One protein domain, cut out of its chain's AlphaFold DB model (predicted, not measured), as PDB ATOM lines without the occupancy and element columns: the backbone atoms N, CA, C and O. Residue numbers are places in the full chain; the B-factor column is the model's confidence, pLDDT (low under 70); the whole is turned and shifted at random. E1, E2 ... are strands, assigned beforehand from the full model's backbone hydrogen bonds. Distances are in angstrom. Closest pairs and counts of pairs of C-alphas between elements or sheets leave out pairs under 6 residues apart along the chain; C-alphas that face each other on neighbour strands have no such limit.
ATOM      1  N   ILE A  12     -19.172  -4.385   1.965       92.94
ATOM      2  CA  ILE A  12     -20.430  -4.619   1.264       92.94
ATOM      3  C   ILE A  12     -21.345  -5.360   2.232       92.94
ATOM      4  O   ILE A  12     -21.064  -6.503   2.591       92.94
ATOM      5  N   SER A  13     -22.442  -4.712   2.619       94.50
ATOM      6  CA  SER A  13     -23.498  -5.310   3.435       94.50
ATOM      7  C   SER A  13     -24.732  -5.536   2.564       94.50
ATOM      8  O   SER A  13     -25.289  -4.602   1.988       94.50
ATOM      9  N   LEU A  14     -25.161  -6.789   2.456       92.50
ATOM     10  CA  LEU A  14     -26.335  -7.217   1.704       92.50
ATOM     11  C   LEU A  14     -27.313  -7.858   2.675       92.50
ATOM     12  O   LEU A  14     -26.964  -8.798   3.384       92.50
ATOM     13  N   ASN A  15     -28.549  -7.372   2.683       94.88
ATOM     14  CA  ASN A  15     -29.625  -7.974   3.450       94.88
ATOM     15  C   ASN A  15     -30.839  -8.167   2.548       94.88
ATOM     16  O   ASN A  15     -31.438  -7.208   2.063       94.88
ATOM     17  N   THR A  16     -31.183  -9.422   2.302       93.31
ATOM     18  CA  THR A  16     -32.354  -9.811   1.521       93.31
ATOM     19  C   THR A  16     -33.167 -10.813   2.326       93.31
ATOM     20  O   THR A  16     -32.676 -11.404   3.282       93.31
ATOM     21  N   LYS A  17     -34.398 -11.093   1.889       95.00
ATOM     22  CA  LYS A  17     -35.219 -12.152   2.495       95.00
ATOM     23  C   LYS A  17     -34.530 -13.529   2.511       95.00
ATOM     24  O   LYS A  17     -34.890 -14.370   3.325       95.00
ATOM     25  N   HIS A  18     -33.611 -13.784   1.579       94.62
ATOM     26  CA  HIS A  18     -33.067 -15.122   1.333       94.62
ATOM     27  C   HIS A  18     -31.623 -15.306   1.797       94.62
ATOM     28  O   HIS A  18     -31.213 -16.436   2.022       94.62
ATOM     29  N   ALA A  19     -30.859 -14.225   1.928       94.38
ATOM     30  CA  ALA A  19     -29.473 -14.266   2.369       94.38
ATOM     31  C   ALA A  19     -29.041 -12.914   2.939       94.38
ATOM     32  O   ALA A  19     -29.485 -11.855   2.474       94.38
ATOM     33  N   THR A  20     -28.113 -12.984   3.888       94.94
ATOM     34  CA  THR A  20     -27.389 -11.845   4.445       94.94
ATOM     35  C   THR A  20     -25.897 -12.074   4.233       94.94
ATOM     36  O   THR A  20     -25.412 -13.188   4.414       94.94
ATOM     37  N   ALA A  21     -25.172 -11.030   3.847       94.44
ATOM     38  CA  ALA A  21     -23.724 -11.069   3.703       94.44
ATOM     39  C   ALA A  21     -23.124  -9.746   4.175       94.44
ATOM     40  O   ALA A  21     -23.692  -8.684   3.927       94.44
ATOM     41  N   ASP A  22     -21.971  -9.815   4.832       95.56
ATOM     42  CA  ASP A  22     -21.199  -8.643   5.224       95.56
ATOM     43  C   ASP A  22     -19.716  -8.929   4.967       95.56
ATOM     44  O   ASP A  22     -19.091  -9.731   5.665       95.56
ATOM     45  N   VAL A  23     -19.177  -8.338   3.902       94.44
ATOM     46  CA  VAL A  23     -17.894  -8.742   3.310       94.44
ATOM     47  C   VAL A  23     -16.986  -7.530   3.164       94.44
ATOM     48  O   VAL A  23     -17.428  -6.482   2.689       94.44
ATOM     49  N   ALA A  24     -15.713  -7.649   3.548       94.44
ATOM     50  CA  ALA A  24     -14.743  -6.605   3.238       94.44
ATOM     51  C   ALA A  24     -14.391  -6.651   1.747       94.44
ATOM     52  O   ALA A  24     -14.138  -7.711   1.183       94.44
ATOM     53  N   VAL A  25     -14.324  -5.489   1.100       93.31
ATOM     54  CA  VAL A  25     -13.977  -5.386  -0.330       93.31
ATOM     55  C   VAL A  25     -12.579  -5.961  -0.617       93.31
ATOM     56  O   VAL A  25     -12.326  -6.458  -1.717       93.31
ATOM     57  N   SER A  26     -11.682  -5.928   0.371       92.56
ATOM     58  CA  SER A  26     -10.343  -6.527   0.324       92.56
ATOM     59  C   SER A  26     -10.346  -8.050   0.217       92.56
ATOM     60  O   SER A  26      -9.393  -8.610  -0.315       92.56
ATOM     61  N   ASP A  27     -11.401  -8.706   0.697       92.06
ATOM     62  CA  ASP A  27     -11.482 -10.169   0.759       92.06
ATOM     63  C   ASP A  27     -12.007 -10.755  -0.563       92.06
ATOM     64  O   ASP A  27     -11.921 -11.959  -0.800       92.06
ATOM     65  N   LEU A  28     -12.540  -9.904  -1.450       92.12
ATOM     66  CA  LEU A  28     -13.040 -10.297  -2.763       92.12
ATOM     67  C   LEU A  28     -11.906 -10.370  -3.792       92.12
ATOM     68  O   LEU A  28     -11.269  -9.362  -4.120       92.12
ATOM     69  N   GLY A  29     -11.725 -11.565  -4.354       89.69
ATOM     70  CA  GLY A  29     -10.860 -11.835  -5.501       89.69
ATOM     71  C   GLY A  29     -11.649 -12.189  -6.763       89.69
ATOM     72  O   GLY A  29     -12.862 -12.008  -6.822       89.69
ATOM     73  N   VAL A  30     -10.942 -12.711  -7.769       83.62
ATOM     74  CA  VAL A  30     -11.542 -13.198  -9.028       83.62
ATOM     75  C   VAL A  30     -12.407 -14.440  -8.797       83.62
ATOM     76  O   VAL A  30     -13.365 -14.673  -9.523       83.62
ATOM     77  N   ALA A  31     -12.067 -15.253  -7.794       86.12
ATOM     78  CA  ALA A  31     -12.883 -16.392  -7.412       86.12
ATOM     79  C   ALA A  31     -14.156 -15.932  -6.689       86.12
ATOM     80  O   ALA A  31     -14.111 -15.063  -5.817       86.12
ATOM     81  N   ASP A  32     -15.266 -16.583  -7.026       89.38
ATOM     82  CA  ASP A  32     -16.571 -16.340  -6.429       89.38
ATOM     83  C   ASP A  32     -16.570 -16.598  -4.916       89.38
ATOM     84  O   ASP A  32     -16.305 -17.712  -4.455       89.38
ATOM     85  N   MET A  33     -16.979 -15.594  -4.141       92.69
ATOM     86  CA  MET A  33     -17.488 -15.793  -2.789       92.69
ATOM     87  C   MET A  33     -18.984 -16.094  -2.872       92.69
ATOM     88  O   MET A  33     -19.773 -15.271  -3.337       92.69
ATOM     89  N   VAL A  34     -19.382 -17.274  -2.406       93.81
ATOM     90  CA  VAL A  34     -20.759 -17.766  -2.516       93.81
ATOM     91  C   VAL A  34     -21.401 -17.848  -1.137       93.81
ATOM     92  O   VAL A  34     -20.853 -18.453  -0.220       93.81
ATOM     93  N   VAL A  35     -22.598 -17.283  -1.017       94.69
ATOM     94  CA  VAL A  35     -23.480 -17.422   0.141       94.69
ATOM     95  C   VAL A  35     -24.704 -18.222  -0.292       94.69
ATOM     96  O   VAL A  35     -25.400 -17.849  -1.241       94.69
ATOM     97  N   ASP A  36     -24.953 -19.340   0.386       94.69
ATOM     98  CA  ASP A  36     -26.154 -20.150   0.180       94.69
ATOM     99  C   ASP A  36     -27.401 -19.348   0.594       94.69
ATOM    100  O   ASP A  36     -27.428 -18.712   1.648       94.69
ATOM    101  N   ALA A  37     -28.419 -19.349  -0.264       95.31
ATOM    102  CA  ALA A  37     -29.689 -18.656  -0.067       95.31
ATOM    103  C   ALA A  37     -30.898 -19.619  -0.104       95.31
ATOM    104  O   ALA A  37     -32.047 -19.182  -0.261       95.31
ATOM    105  N   GLY A  38     -30.646 -20.927   0.015       93.75
ATOM    106  CA  GLY A  38     -31.623 -22.005   0.128       93.75
ATOM    107  C   GLY A  38     -32.461 -22.279  -1.128       93.75
ATOM    108  O   GLY A  38     -32.265 -21.728  -2.211       93.75
ATOM    109  N   GLY A  39     -33.466 -23.148  -0.991       92.62
ATOM    110  CA  GLY A  39     -34.394 -23.483  -2.078       92.62
ATOM    111  C   GLY A  39     -33.732 -24.240  -3.239       92.62
ATOM    112  O   GLY A  39     -32.996 -25.196  -3.025       92.62
ATOM    113  N   LEU A  40     -34.030 -23.830  -4.479       92.44
ATOM    114  CA  LEU A  40     -33.555 -24.458  -5.723       92.44
ATOM    115  C   LEU A  40     -32.110 -24.050  -6.065       92.44
ATOM    116  O   LEU A  40     -31.876 -23.420  -7.094       92.44
ATOM    117  N   ASP A  41     -31.165 -24.368  -5.179       90.69
ATOM    118  CA  ASP A  41     -29.746 -23.994  -5.313       90.69
ATOM    119  C   ASP A  41     -29.542 -22.472  -5.470       90.69
ATOM    120  O   ASP A  41     -28.687 -21.997  -6.225       90.69
ATOM    121  N   ARG A  42     -30.377 -21.673  -4.788       93.50
ATOM    122  CA  ARG A  42     -30.275 -20.214  -4.841       93.50
ATOM    123  C   ARG A  42     -29.017 -19.791  -4.104       93.50
ATOM    124  O   ARG A  42     -28.787 -20.193  -2.971       93.50
ATOM    125  N   LYS A  43     -28.239 -18.926  -4.742       93.75
ATOM    126  CA  LYS A  43     -26.967 -18.437  -4.219       93.75
ATOM    127  C   LYS A  43     -26.865 -16.937  -4.433       93.75
ATOM    128  O   LYS A  43     -27.334 -16.421  -5.449       93.75
ATOM    129  N   LEU A  44     -26.241 -16.263  -3.480       92.38
ATOM    130  CA  LEU A  44     -25.698 -14.924  -3.652       92.38
ATOM    131  C   LEU A  44     -24.201 -15.075  -3.924       92.38
ATOM    132  O   LEU A  44     -23.494 -15.690  -3.132       92.38
ATOM    133  N   THR A  45     -23.729 -14.507  -5.028       92.38
ATOM    134  CA  THR A  45     -22.316 -14.557  -5.409       92.38
ATOM    135  C   THR A  45     -21.745 -13.147  -5.432       92.38
ATOM    136  O   THR A  45     -22.347 -12.250  -6.027       92.38
ATOM    137  N   LEU A  46     -20.596 -12.956  -4.789       92.75
ATOM    138  CA  LEU A  46     -19.801 -11.735  -4.838       92.75
ATOM    139  C   LEU A  46     -18.424 -12.065  -5.409       92.75
ATOM    140  O   LEU A  46     -17.814 -13.055  -5.023       92.75
ATOM    141  N   GLN A  47     -17.920 -11.213  -6.291       91.94
ATOM    142  CA  GLN A  47     -16.603 -11.378  -6.900       91.94
ATOM    143  C   GLN A  47     -16.039 -10.017  -7.299       91.94
ATOM    144  O   GLN A  47     -16.785  -9.067  -7.558       91.94
ATOM    145  N   ARG A  48     -14.713  -9.930  -7.363       91.44
ATOM    146  CA  ARG A  48     -13.996  -8.791  -7.928       91.44
ATOM    147  C   ARG A  48     -13.697  -9.085  -9.392       91.44
ATOM    148  O   ARG A  48     -12.950 -10.008  -9.705       91.44
ATOM    149  N   LEU A  49     -14.238  -8.253 -10.275       90.69
ATOM    150  CA  LEU A  49     -13.883  -8.301 -11.686       90.69
ATOM    151  C   LEU A  49     -12.424  -7.865 -11.892       90.69
ATOM    152  O   LEU A  49     -11.928  -7.009 -11.149       90.69
ATOM    153  N   PRO A  50     -11.724  -8.445 -12.882       86.75
ATOM    154  CA  PRO A  50     -10.398  -7.980 -13.254       86.75
ATOM    155  C   PRO A  50     -10.459  -6.516 -13.705       86.75
ATOM    156  O   PRO A  50     -11.456  -6.066 -14.269       86.75
ATOM    157  N   ALA A  51      -9.383  -5.769 -13.449       83.44
ATOM    158  CA  ALA A  51      -9.293  -4.361 -13.840       83.44
ATOM    159  C   ALA A  51      -9.327  -4.180 -15.366       83.44
ATOM    160  O   ALA A  51      -9.819  -3.170 -15.864       83.44
ATOM    161  N   VAL A  58     -14.209 -16.556 -27.132       88.44
ATOM    162  CA  VAL A  58     -13.998 -17.904 -26.606       88.44
ATOM    163  C   VAL A  58     -14.407 -18.907 -27.672       88.44
ATOM    164  O   VAL A  58     -15.453 -18.765 -28.304       88.44
ATOM    165  N   SER A  59     -13.567 -19.913 -27.886       93.31
ATOM    166  CA  SER A  59     -13.865 -21.057 -28.742       93.31
ATOM    167  C   SER A  59     -13.648 -22.314 -27.922       93.31
ATOM    168  O   SER A  59     -12.592 -22.472 -27.313       93.31
ATOM    169  N   GLN A  60     -14.657 -23.181 -27.874       92.38
ATOM    170  CA  GLN A  60     -14.586 -24.430 -27.134       92.38
ATOM    171  C   GLN A  60     -15.180 -25.564 -27.957       92.38
ATOM    172  O   GLN A  60     -16.233 -25.420 -28.575       92.38
ATOM    173  N   SER A  61     -14.499 -26.707 -27.947       94.56
ATOM    174  CA  SER A  61     -14.950 -27.935 -28.602       94.56
ATOM    175  C   SER A  61     -15.196 -29.010 -27.555       94.56
ATOM    176  O   SER A  61     -14.323 -29.302 -26.741       94.56
ATOM    177  N   VAL A  62     -16.381 -29.615 -27.582       90.62
ATOM    178  CA  VAL A  62     -16.769 -30.686 -26.656       90.62
ATOM    179  C   VAL A  62     -17.222 -31.890 -27.470       90.62
ATOM    180  O   VAL A  62     -18.000 -31.750 -28.412       90.62
ATOM    181  N   ARG A  63     -16.732 -33.084 -27.120       92.81
ATOM    182  CA  ARG A  63     -17.250 -34.334 -27.687       92.81
ATOM    183  C   ARG A  63     -18.445 -34.788 -26.863       92.81
ATOM    184  O   ARG A  63     -18.300 -35.059 -25.674       92.81
ATOM    185  N   CYS A  64     -19.596 -34.905 -27.510       90.44
ATOM    186  CA  CYS A  64     -20.833 -35.353 -26.884       90.44
ATOM    187  C   CYS A  64     -21.272 -36.694 -27.492       90.44
ATOM    188  O   CYS A  64     -21.207 -36.846 -28.715       90.44
ATOM    189  N   PRO A  65     -21.724 -37.668 -26.685       90.12
ATOM    190  CA  PRO A  65     -22.293 -38.897 -27.217       90.12
ATOM    191  C   PRO A  65     -23.609 -38.596 -27.945       90.12
ATOM    192  O   PRO A  65     -24.473 -37.894 -27.419       90.12
ATOM    193  N   VAL A  66     -23.771 -39.158 -29.143       91.88
ATOM    194  CA  VAL A  66     -25.028 -39.125 -29.902       91.88
ATOM    195  C   VAL A  66     -25.709 -40.476 -29.741       91.88
ATOM    196  O   VAL A  66     -25.076 -41.523 -29.900       91.88
ATOM    197  N   LYS A  67     -26.994 -40.460 -29.389       92.50
ATOM    198  CA  LYS A  67     -27.801 -41.673 -29.247       92.50
ATOM    199  C   LYS A  67     -27.860 -42.427 -30.575       92.50
ATOM    200  O   LYS A  67     -27.937 -41.822 -31.637       92.50
ATOM    201  N   ALA A  68     -27.878 -43.756 -30.496       92.06
ATOM    202  CA  ALA A  68     -28.011 -44.616 -31.672       92.06
ATOM    203  C   ALA A  68     -29.402 -44.534 -32.333       92.06
ATOM    204  O   ALA A  68     -29.553 -44.952 -33.474       92.06
ATOM    205  N   GLY A  69     -30.407 -44.003 -31.628       92.94
ATOM    206  CA  GLY A  69     -31.750 -43.788 -32.153       92.94
ATOM    207  C   GLY A  69     -32.476 -42.659 -31.423       92.94
ATOM    208  O   GLY A  69     -32.236 -42.411 -30.235       92.94
ATOM    209  N   GLY A  70     -33.370 -41.991 -32.153       91.31
ATOM    210  CA  GLY A  70     -34.111 -40.820 -31.688       91.31
ATOM    211  C   GLY A  70     -33.244 -39.570 -31.496       91.31
ATOM    212  O   GLY A  70     -32.048 -39.557 -31.784       91.31
ATOM    213  N   ASP A  71     -33.863 -38.510 -30.977       93.25
ATOM    214  CA  ASP A  71     -33.201 -37.220 -30.797       93.25
ATOM    215  C   ASP A  71     -32.177 -37.229 -29.653       93.25
ATOM    216  O   ASP A  71     -32.483 -37.541 -28.488       93.25
ATOM    217  N   THR A  72     -30.977 -36.742 -29.957       94.62
ATOM    218  CA  THR A  72     -30.029 -36.242 -28.957       94.62
ATOM    219  C   THR A  72     -30.169 -34.728 -28.869       94.62
ATOM    220  O   THR A  72     -29.877 -34.024 -29.829       94.62
ATOM    221  N   ARG A  73     -30.620 -34.217 -27.720       94.44
ATOM    222  CA  ARG A  73     -30.769 -32.776 -27.473       94.44
ATOM    223  C   ARG A  73     -29.586 -32.285 -26.660       94.44
ATOM    224  O   ARG A  73     -29.401 -32.728 -25.528       94.44
ATOM    225  N   LEU A  74     -28.809 -31.378 -27.229       93.56
ATOM    226  CA  LEU A  74     -27.736 -30.685 -26.534       93.56
ATOM    227  C   LEU A  74     -28.196 -29.288 -26.135       93.56
ATOM    228  O   LEU A  74     -28.883 -28.601 -26.890       93.56
ATOM    229  N   TYR A  75     -27.782 -28.872 -24.946       94.44
ATOM    230  CA  TYR A  75     -28.006 -27.531 -24.430       94.44
ATOM    231  C   TYR A  75     -26.653 -26.919 -24.123       94.44
ATOM    232  O   TYR A  75     -25.840 -27.523 -23.422       94.44
ATOM    233  N   VAL A  76     -26.420 -25.717 -24.634       94.06
ATOM    234  CA  VAL A  76     -25.230 -24.942 -24.302       94.06
ATOM    235  C   VAL A  76     -25.642 -23.836 -23.348       94.06
ATOM    236  O   VAL A  76     -26.587 -23.090 -23.603       94.06
ATOM    237  N   ARG A  77     -24.911 -23.734 -22.240       94.88
ATOM    238  CA  ARG A  77     -24.986 -22.621 -21.301       94.88
ATOM    239  C   ARG A  77     -23.599 -22.013 -21.193       94.88
ATOM    240  O   ARG A  77     -22.643 -22.723 -20.891       94.88
ATOM    241  N   MET A  78     -23.522 -20.701 -21.349       93.56
ATOM    242  CA  MET A  78     -22.340 -19.925 -20.996       93.56
ATOM    243  C   MET A  78     -22.667 -18.945 -19.875       93.56
ATOM    244  O   MET A  78     -23.785 -18.433 -19.789       93.56
ATOM    245  N   GLN A  79     -21.683 -18.702 -19.015       90.75
ATOM    246  CA  GLN A  79     -21.690 -17.608 -18.051       90.75
ATOM    247  C   GLN A  79     -20.433 -16.770 -18.287       90.75
ATOM    248  O   GLN A  79     -19.334 -17.316 -18.358       90.75
ATOM    249  N   GLN A  80     -20.619 -15.466 -18.448       88.25
ATOM    250  CA  GLN A  80     -19.545 -14.483 -18.490       88.25
ATOM    251  C   GLN A  80     -19.059 -14.180 -17.071       88.25
ATOM    252  O   GLN A  80     -19.739 -14.481 -16.087       88.25
ATOM    253  N   ILE A  81     -17.867 -13.596 -16.969       85.38
ATOM    254  CA  ILE A  81     -17.241 -13.322 -15.673       85.38
ATOM    255  C   ILE A  81     -17.990 -12.270 -14.852       85.38
ATOM    256  O   ILE A  81     -17.785 -12.216 -13.661       85.38
ATOM    257  N   ASP A  82     -18.889 -11.484 -15.437       85.44
ATOM    258  CA  ASP A  82     -19.812 -10.570 -14.738       85.44
ATOM    259  C   ASP A  82     -21.107 -11.263 -14.262       85.44
ATOM    260  O   ASP A  82     -21.987 -10.656 -13.652       85.44
ATOM    261  N   GLY A  83     -21.241 -12.564 -14.520       86.19
ATOM    262  CA  GLY A  83     -22.413 -13.351 -14.164       86.19
ATOM    263  C   GLY A  83     -23.519 -13.361 -15.217       86.19
ATOM    264  O   GLY A  83     -24.500 -14.093 -15.028       86.19
ATOM    265  N   HIS A  84     -23.377 -12.639 -16.334       88.06
ATOM    266  CA  HIS A  84     -24.336 -12.698 -17.435       88.06
ATOM    267  C   HIS A  84     -24.367 -14.094 -18.050       88.06
ATOM    268  O   HIS A  84     -23.345 -14.765 -18.202       88.06
ATOM    269  N   ARG A  85     -25.569 -14.570 -18.385       93.06
ATOM    270  CA  ARG A  85     -25.784 -15.931 -18.885       93.06
ATOM    271  C   ARG A  85     -26.439 -15.905 -20.251       93.06
ATOM    272  O   ARG A  85     -27.369 -15.141 -20.486       93.06
ATOM    273  N   ALA A  86     -25.974 -16.804 -21.105       94.00
ATOM    274  CA  ALA A  86     -26.577 -17.092 -22.392       94.00
ATOM    275  C   ALA A  86     -26.889 -18.585 -22.487       94.00
ATOM    276  O   ALA A  86     -26.154 -19.429 -21.959       94.00
ATOM    277  N   TRP A  87     -27.973 -18.893 -23.187       96.69
ATOM    278  CA  TRP A  87     -28.417 -20.253 -23.450       96.69
ATOM    279  C   TRP A  87     -28.697 -20.428 -24.932       96.69
ATOM    280  O   TRP A  87     -29.195 -19.513 -25.589       96.69
ATOM    281  N   SER A  88     -28.412 -21.619 -25.442       94.62
ATOM    282  CA  SER A  88     -28.928 -22.031 -26.738       94.62
ATOM    283  C   SER A  88     -30.350 -22.576 -26.595       94.62
ATOM    284  O   SER A  88     -30.709 -23.179 -25.580       94.62
ATOM    285  N   SER A  89     -31.131 -22.476 -27.668       96.19
ATOM    286  CA  SER A  89     -32.208 -23.441 -27.916       96.19
ATOM    287  C   SER A  89     -31.638 -24.873 -27.939       96.19
ATOM    288  O   SER A  89     -30.420 -25.045 -28.088       96.19
ATOM    289  N   PRO A  90     -32.471 -25.921 -27.802       94.38
ATOM    290  CA  PRO A  90     -31.980 -27.283 -27.937       94.38
ATOM    291  C   PRO A  90     -31.365 -27.484 -29.329       94.38
ATOM    292  O   PRO A  90     -31.993 -27.175 -30.343       94.38
ATOM    293  N   ILE A  91     -30.146 -28.008 -29.368       93.94
ATOM    294  CA  ILE A  91     -29.454 -28.403 -30.594       93.94
ATOM    295  C   ILE A  91     -29.703 -29.897 -30.778       93.94
ATOM    296  O   ILE A  91     -29.314 -30.702 -29.930       93.94
ATOM    297  N   TYR A  92     -30.383 -30.265 -31.857       93.38
ATOM    298  CA  TYR A  92     -30.770 -31.646 -32.126       93.38
ATOM    299  C   TYR A  92     -29.715 -32.346 -32.979       93.38
ATOM    300  O   TYR A  92     -29.332 -31.848 -34.035       93.38
ATOM    301  N   MET A  93     -29.269 -33.514 -32.526       91.00
ATOM    302  CA  MET A  93     -28.382 -34.408 -33.263       91.00
ATOM    303  C   MET A  93     -29.039 -35.780 -33.408       91.00
ATOM    304  O   MET A  93     -29.641 -36.297 -32.463       91.00
ATOM    305  N   PHE A  94     -28.879 -36.375 -34.581       88.12
ATOM    306  CA  PHE A  94     -29.339 -37.715 -34.935       88.12
ATOM    307  C   PHE A  94     -28.240 -38.417 -35.743       88.12
ATOM    308  O   PHE A  94     -27.320 -37.756 -36.235       88.12
TER     309      PHE A  94
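What this domain is: This is residues 12 to 51 and 58 to 94 of the 95 residues of the protein "DUF3604 domain-containing protein" of Hyphomicrobiales bacterium (UniProt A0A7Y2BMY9). With little regular structure, this flat, extended model has the hairpins E1-E2 and E3-E4 at one end and a long two-stranded ribbon, in along E5 and E6 and back along E7 and E8, at the other. Its 77 printed residues include eight named strands, E1 to E8 in chain order, in four antiparallel pairs; the class is all strand, with 29 residues in strands. The radius of gyration of the C-alphas is 18.2 A, the spans 53 by 32 by 17 A.

How they stand to each other: E1, residues 12 to 15, and E2, 20 to 24, form a hairpin, N 12 and O 23 within hydrogen-bond range at 2.8 A. E3, 33 to 36, and E4, 43 to 46, form another, with N 35 and O 44 at 2.8 A. The closest C-alphas of E2 and E3, Ala 21 and Val 35, are 7.3 A apart. E5, 72 to 74, runs on into E6, 77 to 79, at 12 degrees. E6 and E7, 85 to 87, form a hairpin, with N 78 and O 86 at 3.0 A. E8, 91 to 93, is antiparallel to E5, with N 74 and O 91 at 2.8 A. E4 and E6 are apart.

Where its parts are: E1 begins at C-alpha 12, (-20.430, -4.619, 1.264); E2 is 13.7 A long; E8 ends at C-alpha 93, (-28.382, -34.408, -33.263).

The domain as a whole: Residues 52 to 57 are not printed; C-alphas 51 and 58 are 19.2 A apart across this cut. Residues 58 to 63 stand free. No printed residue is under 70 in pLDDT.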